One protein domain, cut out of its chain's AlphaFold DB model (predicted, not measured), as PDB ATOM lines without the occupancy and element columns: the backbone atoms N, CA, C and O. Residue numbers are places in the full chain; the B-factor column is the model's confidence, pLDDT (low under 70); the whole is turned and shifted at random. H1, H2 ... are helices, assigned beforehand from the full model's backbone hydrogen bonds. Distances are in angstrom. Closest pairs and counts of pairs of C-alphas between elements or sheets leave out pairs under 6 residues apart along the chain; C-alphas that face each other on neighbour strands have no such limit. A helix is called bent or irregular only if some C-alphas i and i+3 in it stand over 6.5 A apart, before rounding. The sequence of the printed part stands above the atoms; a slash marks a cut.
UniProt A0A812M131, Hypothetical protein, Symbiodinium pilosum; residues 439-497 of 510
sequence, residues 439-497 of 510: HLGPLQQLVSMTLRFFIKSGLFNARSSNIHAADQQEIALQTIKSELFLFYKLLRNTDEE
ATOM      1  N   HIS A 439     -54.519 -39.534  23.834       83.38
ATOM      2  CA  HIS A 439     -53.175 -39.038  23.533       83.38
ATOM      3  C   HIS A 439     -53.058 -37.519  23.715       83.38
ATOM      4  O   HIS A 439     -52.149 -37.061  24.404       83.38
ATOM      5  N   LEU A 440     -54.001 -36.752  23.161       82.00
ATOM      6  CA  LEU A 440     -54.049 -35.285  23.242       82.00
ATOM      7  C   LEU A 440     -54.771 -34.764  24.495       82.00
ATOM      8  O   LEU A 440     -54.774 -33.565  24.770       82.00
ATOM      9  N   GLY A 441     -55.391 -35.658  25.261       88.25
ATOM     10  CA  GLY A 441     -56.064 -35.329  26.508       88.25
ATOM     11  C   GLY A 441     -55.176 -35.644  27.720       88.25
ATOM     12  O   GLY A 441     -54.167 -34.964  27.946       88.25
ATOM     13  N   PRO A 442     -55.522 -36.664  28.529       86.25
ATOM     14  CA  PRO A 442     -54.801 -36.965  29.763       86.25
ATOM     15  C   PRO A 442     -53.320 -37.307  29.568       86.25
ATOM     16  O   PRO A 442     -52.494 -36.901  30.389       86.25
ATOM     17  N   LEU A 443     -52.954 -38.019  28.494       84.31
ATOM     18  CA  LEU A 443     -51.564 -38.430  28.279       84.31
ATOM     19  C   LEU A 443     -50.663 -37.224  27.993       84.31
ATOM     20  O   LEU A 443     -49.606 -37.094  28.607       84.31
ATOM     21  N   GLN A 444     -51.096 -36.294  27.138       88.19
ATOM     22  CA  GLN A 444     -50.375 -35.042  26.904       88.19
ATOM     23  C   GLN A 444     -50.189 -34.247  28.202       88.19
ATOM     24  O   GLN A 444     -49.112 -33.692  28.450       88.19
ATOM     25  N   GLN A 445     -51.213 -34.206  29.060       87.00
ATOM     26  CA  GLN A 445     -51.120 -33.529  30.349       87.00
ATOM     27  C   GLN A 445     -50.114 -34.213  31.282       87.00
ATOM     28  O   GLN A 445     -49.283 -33.525  31.878       87.00
ATOM     29  N   LEU A 446     -50.126 -35.546  31.350       87.69
ATOM     30  CA  LEU A 446     -49.139 -36.323  32.095       87.69
ATOM     31  C   LEU A 446     -47.720 -36.054  31.593       87.69
ATOM     32  O   LEU A 446     -46.851 -35.692  32.383       87.69
ATOM     33  N   VAL A 447     -47.488 -36.159  30.284       89.94
ATOM     34  CA  VAL A 447     -46.180 -35.894  29.672       89.94
ATOM     35  C   VAL A 447     -45.711 -34.475  30.006       89.94
ATOM     36  O   VAL A 447     -44.577 -34.287  30.443       89.94
ATOM     37  N   SER A 448     -46.592 -33.477  29.909       91.44
ATOM     38  CA  SER A 448     -46.289 -32.090  30.287       91.44
ATOM     39  C   SER A 448     -45.894 -31.954  31.762       91.44
ATOM     40  O   SER A 448     -44.920 -31.272  32.090       91.44
ATOM     41  N   MET A 449     -46.612 -32.620  32.671       92.56
ATOM     42  CA  MET A 449     -46.301 -32.610  34.104       92.56
ATOM     43  C   MET A 449     -44.965 -33.289  34.407       92.56
ATOM     44  O   MET A 449     -44.157 -32.734  35.154       92.56
ATOM     45  N   THR A 450     -44.704 -34.435  33.784       91.19
ATOM     46  CA  THR A 450     -43.456 -35.191  33.914       91.19
ATOM     47  C   THR A 450     -42.263 -34.384  33.404       91.19
ATOM     48  O   THR A 450     -41.270 -34.227  34.115       91.19
ATOM     49  N   LEU A 451     -42.370 -33.768  32.223       92.19
ATOM     50  CA  LEU A 451     -41.324 -32.893  31.683       92.19
ATOM     51  C   LEU A 451     -41.072 -31.686  32.593       92.19
ATOM     52  O   LEU A 451     -39.923 -31.365  32.897       92.19
ATOM     53  N   ARG A 452     -42.130 -31.045  33.106       93.00
ATOM     54  CA  ARG A 452     -41.992 -29.943  34.075       93.00
ATOM     55  C   ARG A 452     -41.307 -30.387  35.361       93.00
ATOM     56  O   ARG A 452     -40.528 -29.612  35.915       93.00
ATOM     57  N   PHE A 453     -41.594 -31.591  35.849       93.56
ATOM     58  CA  PHE A 453     -40.918 -32.152  37.013       93.56
ATOM     59  C   PHE A 453     -39.415 -32.307  36.752       93.56
ATOM     60  O   PHE A 453     -38.614 -31.823  37.551       93.56
ATOM     61  N   PHE A 454     -39.027 -32.874  35.607       92.00
ATOM     62  CA  PHE A 454     -37.621 -33.022  35.218       92.00
ATOM     63  C   PHE A 454     -36.888 -31.687  35.037       92.00
ATOM     64  O   PHE A 454     -35.738 -31.556  35.445       92.00
ATOM     65  N   ILE A 455     -37.555 -30.679  34.476       93.81
ATOM     66  CA  ILE A 455     -36.985 -29.332  34.331       93.81
ATOM     67  C   ILE A 455     -36.776 -28.684  35.708       93.81
ATOM     68  O   ILE A 455     -35.753 -28.054  35.961       93.81
ATOM     69  N   LYS A 456     -37.731 -28.845  36.630       92.25
ATOM     70  CA  LYS A 456     -37.670 -28.225  37.962       92.25
ATOM     71  C   LYS A 456     -36.762 -28.951  38.951       92.25
ATOM     72  O   LYS A 456     -36.310 -28.324  39.904       92.25
ATOM     73  N   SER A 457     -36.505 -30.243  38.756       93.88
ATOM     74  CA  SER A 457     -35.649 -31.031  39.651       93.88
ATOM     75  C   SER A 457     -34.168 -30.654  39.554       93.88
ATOM     76  O   SER A 457     -33.386 -31.010  40.431       93.88
ATOM     77  N   GLY A 458     -33.774 -29.930  38.503       91.06
ATOM     78  CA  GLY A 458     -32.388 -29.552  38.260       91.06
ATOM     79  C   GLY A 458     -31.521 -30.678  37.698       91.06
ATOM     80  O   GLY A 458     -30.316 -30.486  37.539       91.06
ATOM     81  N   LEU A 459     -32.114 -31.833  37.365       92.38
ATOM     82  CA  LEU A 459     -31.406 -32.987  36.795       92.38
ATOM     83  C   LEU A 459     -30.694 -32.652  35.478       92.38
ATOM     84  O   LEU A 459     -29.626 -33.191  35.200       92.38
ATOM     85  N   PHE A 460     -31.274 -31.739  34.698       93.06
ATOM     86  CA  PHE A 460     -30.750 -31.293  33.407       93.06
ATOM     87  C   PHE A 460     -30.133 -29.885  33.464       93.06
ATOM     88  O   PHE A 460     -29.834 -29.306  32.421       93.06
ATOM     89  N   ASN A 461     -29.931 -29.315  34.658       90.12
ATOM     90  CA  ASN A 461     -29.351 -27.978  34.775       90.12
ATOM     91  C   ASN A 461     -27.850 -28.007  34.468       90.12
ATOM     92  O   ASN A 461     -27.115 -28.912  34.875       90.12
ATOM     93  N   ALA A 462     -27.372 -26.953  33.809       89.81
ATOM     94  CA  ALA A 462     -25.945 -26.727  33.650       89.81
ATOM     95  C   ALA A 462     -25.262 -26.595  35.024       89.81
ATOM     96  O   ALA A 462     -25.767 -25.937  35.933       89.81
ATOM     97  N   ARG A 463     -24.069 -27.187  35.171       89.50
ATOM     98  CA  ARG A 463     -23.302 -27.183  36.437       89.50
ATOM     99  C   ARG A 463     -22.776 -25.799  36.849       89.50
ATOM    100  O   ARG A 463     -22.204 -25.658  37.927       89.50
ATOM    101  N   SER A 464     -22.918 -24.785  36.004       90.88
ATOM    102  CA  SER A 464     -22.442 -23.426  36.261       90.88
ATOM    103  C   SER A 464     -23.370 -22.671  37.216       90.88
ATOM    104  O   SER A 464     -24.545 -22.462  36.923       90.88
ATOM    105  N   SER A 465     -22.818 -22.173  38.323       87.06
ATOM    106  CA  SER A 465     -23.553 -21.433  39.362       87.06
ATOM    107  C   SER A 465     -24.039 -20.039  38.952       87.06
ATOM    108  O   SER A 465     -24.806 -19.435  39.693       87.06
ATOM    109  N   ASN A 466     -23.578 -19.515  37.815       93.94
ATOM    110  CA  ASN A 466     -23.780 -18.115  37.423       93.94
ATOM    111  C   ASN A 466     -24.902 -17.922  36.390       93.94
ATOM    112  O   ASN A 466     -25.038 -16.833  35.846       93.94
ATOM    113  N   ILE A 467     -25.680 -18.968  36.096       94.50
ATOM    114  CA  ILE A 467     -26.786 -18.901  35.136       94.50
ATOM    115  C   ILE A 467     -28.086 -18.593  35.878       94.50
ATOM    116  O   ILE A 467     -28.380 -19.218  36.902       94.50
ATOM    117  N   HIS A 468     -28.860 -17.648  35.349       96.12
ATOM    118  CA  HIS A 468     -30.159 -17.269  35.889       96.12
ATOM    119  C   HIS A 468     -31.150 -18.449  35.855       96.12
ATOM    120  O   HIS A 468     -31.069 -19.329  35.003       96.12
ATOM    121  N   ALA A 469     -32.104 -18.494  36.790       91.06
ATOM    122  CA  ALA A 469     -32.998 -19.647  36.943       91.06
ATOM    123  C   ALA A 469     -33.875 -19.915  35.703       91.06
ATOM    124  O   ALA A 469     -34.169 -21.072  35.415       91.06
ATOM    125  N   ALA A 470     -34.278 -18.866  34.979       93.00
ATOM    126  CA  ALA A 470     -35.037 -19.002  33.733       93.00
ATOM    127  C   ALA A 470     -34.194 -19.682  32.641       93.00
ATOM    128  O   ALA A 470     -34.606 -20.698  32.090       93.00
ATOM    129  N   ASP A 471     -32.970 -19.200  32.432       95.88
ATOM    130  CA  ASP A 471     -32.032 -19.756  31.456       95.88
ATOM    131  C   ASP A 471     -31.663 -21.209  31.802       95.88
ATOM    132  O   ASP A 471     -31.531 -22.051  30.917       95.88
ATOM    133  N   GLN A 472     -31.559 -21.555  33.096       93.38
ATOM    134  CA  GLN A 472     -31.362 -22.948  33.517       93.38
ATOM    135  C   GLN A 472     -32.524 -23.853  33.086       93.38
ATOM    136  O   GLN A 472     -32.282 -24.979  32.655       93.38
ATOM    137  N   GLN A 473     -33.770 -23.378  33.183       94.00
ATOM    138  CA  GLN A 473     -34.945 -24.140  32.748       94.00
ATOM    139  C   GLN A 473     -34.997 -24.290  31.228       94.00
ATOM    140  O   GLN A 473     -35.364 -25.356  30.736       94.00
ATOM    141  N   GLU A 474     -34.607 -23.254  30.485       95.12
ATOM    142  CA  GLU A 474     -34.525 -23.312  29.027       95.12
ATOM    143  C   GLU A 474     -33.442 -24.294  28.564       95.12
ATOM    144  O   GLU A 474     -33.714 -25.164  27.736       95.12
ATOM    145  N   ILE A 475     -32.248 -24.242  29.165       95.31
ATOM    146  CA  ILE A 475     -31.169 -25.205  28.897       95.31
ATOM    147  C   ILE A 475     -31.625 -26.634  29.224       95.31
ATOM    148  O   ILE A 475     -31.385 -27.553  28.436       95.31
ATOM    149  N   ALA A 476     -32.312 -26.834  30.353       94.94
ATOM    150  CA  ALA A 476     -32.862 -28.133  30.728       94.94
ATOM    151  C   ALA A 476     -33.872 -28.644  29.685       94.94
ATOM    152  O   ALA A 476     -33.790 -29.798  29.266       94.94
ATOM    153  N   LEU A 477     -34.779 -27.782  29.213       95.00
ATOM    154  CA  LEU A 477     -35.753 -28.122  28.176       95.00
ATOM    155  C   LEU A 477     -35.073 -28.498  26.849       95.00
ATOM    156  O   LEU A 477     -35.421 -29.524  26.264       95.00
ATOM    157  N   GLN A 478     -34.093 -27.714  26.391       95.94
ATOM    158  CA  GLN A 478     -33.343 -28.020  25.165       95.94
ATOM    159  C   GLN A 478     -32.560 -29.330  25.293       95.94
ATOM    160  O   GLN A 478     -32.527 -30.128  24.357       95.94
ATOM    161  N   THR A 479     -31.995 -29.599  26.472       94.44
ATOM    162  CA  THR A 479     -31.292 -30.858  26.749       94.44
ATOM    163  C   THR A 479     -32.250 -32.043  26.649       94.44
ATOM    164  O   THR A 479     -31.968 -32.990  25.916       94.44
ATOM    165  N   ILE A 480     -33.416 -31.973  27.301       93.75
ATOM    166  CA  ILE A 480     -34.438 -33.028  27.224       93.75
ATOM    167  C   ILE A 480     -34.897 -33.236  25.776       93.75
ATOM    168  O   ILE A 480     -34.962 -34.373  25.313       93.75
ATOM    169  N   LYS A 481     -35.154 -32.150  25.038       94.06
ATOM    170  CA  LYS A 481     -35.521 -32.200  23.615       94.06
ATOM    171  C   LYS A 481     -34.454 -32.923  22.785       94.06
ATOM    172  O   LYS A 481     -34.796 -33.776  21.972       94.06
ATOM    173  N   SER A 482     -33.176 -32.616  23.004       94.06
ATOM    174  CA  SER A 482     -32.071 -33.258  22.280       94.06
ATOM    175  C   SER A 482     -31.946 -34.754  22.593       94.06
ATOM    176  O   SER A 482     -31.817 -35.558  21.672       94.06
ATOM    177  N   GLU A 483     -32.061 -35.141  23.866       92.19
ATOM    178  CA  GLU A 483     -31.997 -36.541  24.303       92.19
ATOM    179  C   GLU A 483     -33.196 -37.343  23.760       92.19
ATOM    180  O   GLU A 483     -33.021 -38.473  23.308       92.19
ATOM    181  N   LEU A 484     -34.397 -36.748  23.708       90.50
ATOM    182  CA  LEU A 484     -35.574 -37.367  23.085       90.50
ATOM    183  C   LEU A 484     -35.381 -37.588  21.581       90.50
ATOM    184  O   LEU A 484     -35.666 -38.674  21.082       90.50
ATOM    185  N   PHE A 485     -34.859 -36.604  20.843       90.06
ATOM    186  CA  PHE A 485     -34.575 -36.795  19.417       90.06
ATOM    187  C   PHE A 485     -33.517 -37.864  19.164       90.06
ATOM    188  O   PHE A 485     -33.662 -38.656  18.232       90.06
ATOM    189  N   LEU A 486     -32.468 -37.912  19.987       90.88
ATOM    190  CA  LEU A 486     -31.463 -38.969  19.909       90.88
ATOM    191  C   LEU A 486     -32.082 -40.340  20.173       90.88
ATOM    192  O   LEU A 486     -31.810 -41.276  19.427       90.88
ATOM    193  N   PHE A 487     -32.947 -40.446  21.179       90.00
ATOM    194  CA  PHE A 487     -33.684 -41.668  21.474       90.00
ATOM    195  C   PHE A 487     -34.546 -42.124  20.287       90.00
ATOM    196  O   PHE A 487     -34.407 -43.260  19.841       90.00
ATOM    197  N   TYR A 488     -35.354 -41.236  19.698       87.12
ATOM    198  CA  TYR A 488     -36.168 -41.584  18.525       87.12
ATOM    199  C   TYR A 488     -35.324 -41.941  17.301       87.12
ATOM    200  O   TYR A 488     -35.679 -42.844  16.546       87.12
ATOM    201  N   LYS A 489     -34.183 -41.272  17.107       88.50
ATOM    202  CA  LYS A 489     -33.228 -41.622  16.051       88.50
ATOM    203  C   LYS A 489     -32.630 -43.014  16.273       88.50
ATOM    204  O   LYS A 489     -32.451 -43.748  15.308       88.50
ATOM    205  N   LEU A 490     -32.318 -43.373  17.519       90.31
ATOM    206  CA  LEU A 490     -31.823 -44.704  17.868       90.31
ATOM    207  C   LEU A 490     -32.895 -45.763  17.626       90.31
ATOM    208  O   LEU A 490     -32.622 -46.682  16.863       90.31
ATOM    209  N   LEU A 491     -34.110 -45.584  18.157       87.62
ATOM    210  CA  LEU A 491     -35.235 -46.493  17.908       87.62
ATOM    211  C   LEU A 491     -35.467 -46.708  16.413       87.62
ATOM    212  O   LEU A 491     -35.522 -47.845  15.958       87.62
ATOM    213  N   ARG A 492     -35.497 -45.626  15.627       85.38
ATOM    214  CA  ARG A 492     -35.633 -45.696  14.166       85.38
ATOM    215  C   ARG A 492     -34.576 -46.588  13.514       85.38
ATOM    216  O   ARG A 492     -34.861 -47.229  12.511       85.38
ATOM    217  N   ASN A 493     -33.362 -46.622  14.054       89.81
ATOM    218  CA  ASN A 493     -32.263 -47.393  13.485       89.81
ATOM    219  C   ASN A 493     -32.217 -48.835  14.003       89.81
ATOM    220  O   ASN A 493     -31.825 -49.725  13.248       89.81
ATOM    221  N   THR A 494     -32.592 -49.067  15.262       93.12
ATOM    222  CA  THR A 494     -32.386 -50.350  15.952       93.12
ATOM    223  C   THR A 494     -33.634 -51.217  16.052       93.12
ATOM    224  O   THR A 494     -33.502 -52.429  16.157       93.12
ATOM    225  N   ASP A 495     -34.826 -50.622  16.051       90.56
ATOM    226  CA  ASP A 495     -36.088 -51.329  16.267       90.56
ATOM    227  C   ASP A 495     -36.795 -51.596  14.926       90.56
ATOM    228  O   ASP A 495     -37.325 -50.692  14.275       90.56
ATOM    229  N   GLU A 496     -36.786 -52.859  14.493       90.12
ATOM    230  CA  GLU A 496     -37.440 -53.302  13.254       90.12
ATOM    231  C   GLU A 496     -38.970 -53.173  13.312       90.12
ATOM    232  O   GLU A 496     -39.613 -52.908  12.294       90.12
ATOM    233  N   GLU A 497     -39.576 -53.308  14.495       84.25
ATOM    234  CA  GLU A 497     -41.014 -53.121  14.650       84.25
ATOM    235  C   GLU A 497     -41.386 -51.644  14.486       84.25
ATOM    236  O   GLU A 497     -42.369 -51.328  13.811       84.25
TER     237      GLU A 497
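AT A GLANCE: This is residues 439 to 497 of the 510 residues of the protein "Hypothetical protein" of Symbiodinium pilosum (UniProt A0A812M131). Two helices make an open V: the last residues of H1 meet H2 near its first end, and the two arms spread apart from there. A loop, residues 457 to 468, joins them at the V's closed end. The printed part has 59 residues with two named helices, H1 then H2, and no named strand; its class is all helix. It is loose, with a radius of gyration of the C-alphas of 14.2 A, and flat, spanning 45 by 28 by 13 A.

HOW THE PARTS SIT: H1, residues 439 to 456, touches H2, residues 469 to 494, with residues 455 to 456 alone, and H2 touches it with residues 473 to 477 alone. Their closest C-alphas, those of Ile 455 and Ala 476, are 5.6 A apart. They run opposite ways at a steep tilt of 56 degrees. In H2 every O i to N i+4 pair is within hydrogen-bond range; in H1, 12 of 14 are.

IN THESE COORDINATES: H1 begins at C-alpha 439, (-53.175, -39.038, 23.533), and measures 23.8 A; it is only just irregular, with C-alphas 439 and 442 6.8 A apart. H2 measures 37.2 A and ends at C-alpha 494, (-32.386, -50.350, 15.952).

THE WHOLE: The C-alphas farthest apart, those of Asn 466 and Glu 497, are 45.2 A apart. The link is long, and residues 440 to 446 and 482 to 497 stand free. The printed part has no cut, and no printed residue is under 70 in pLDDT.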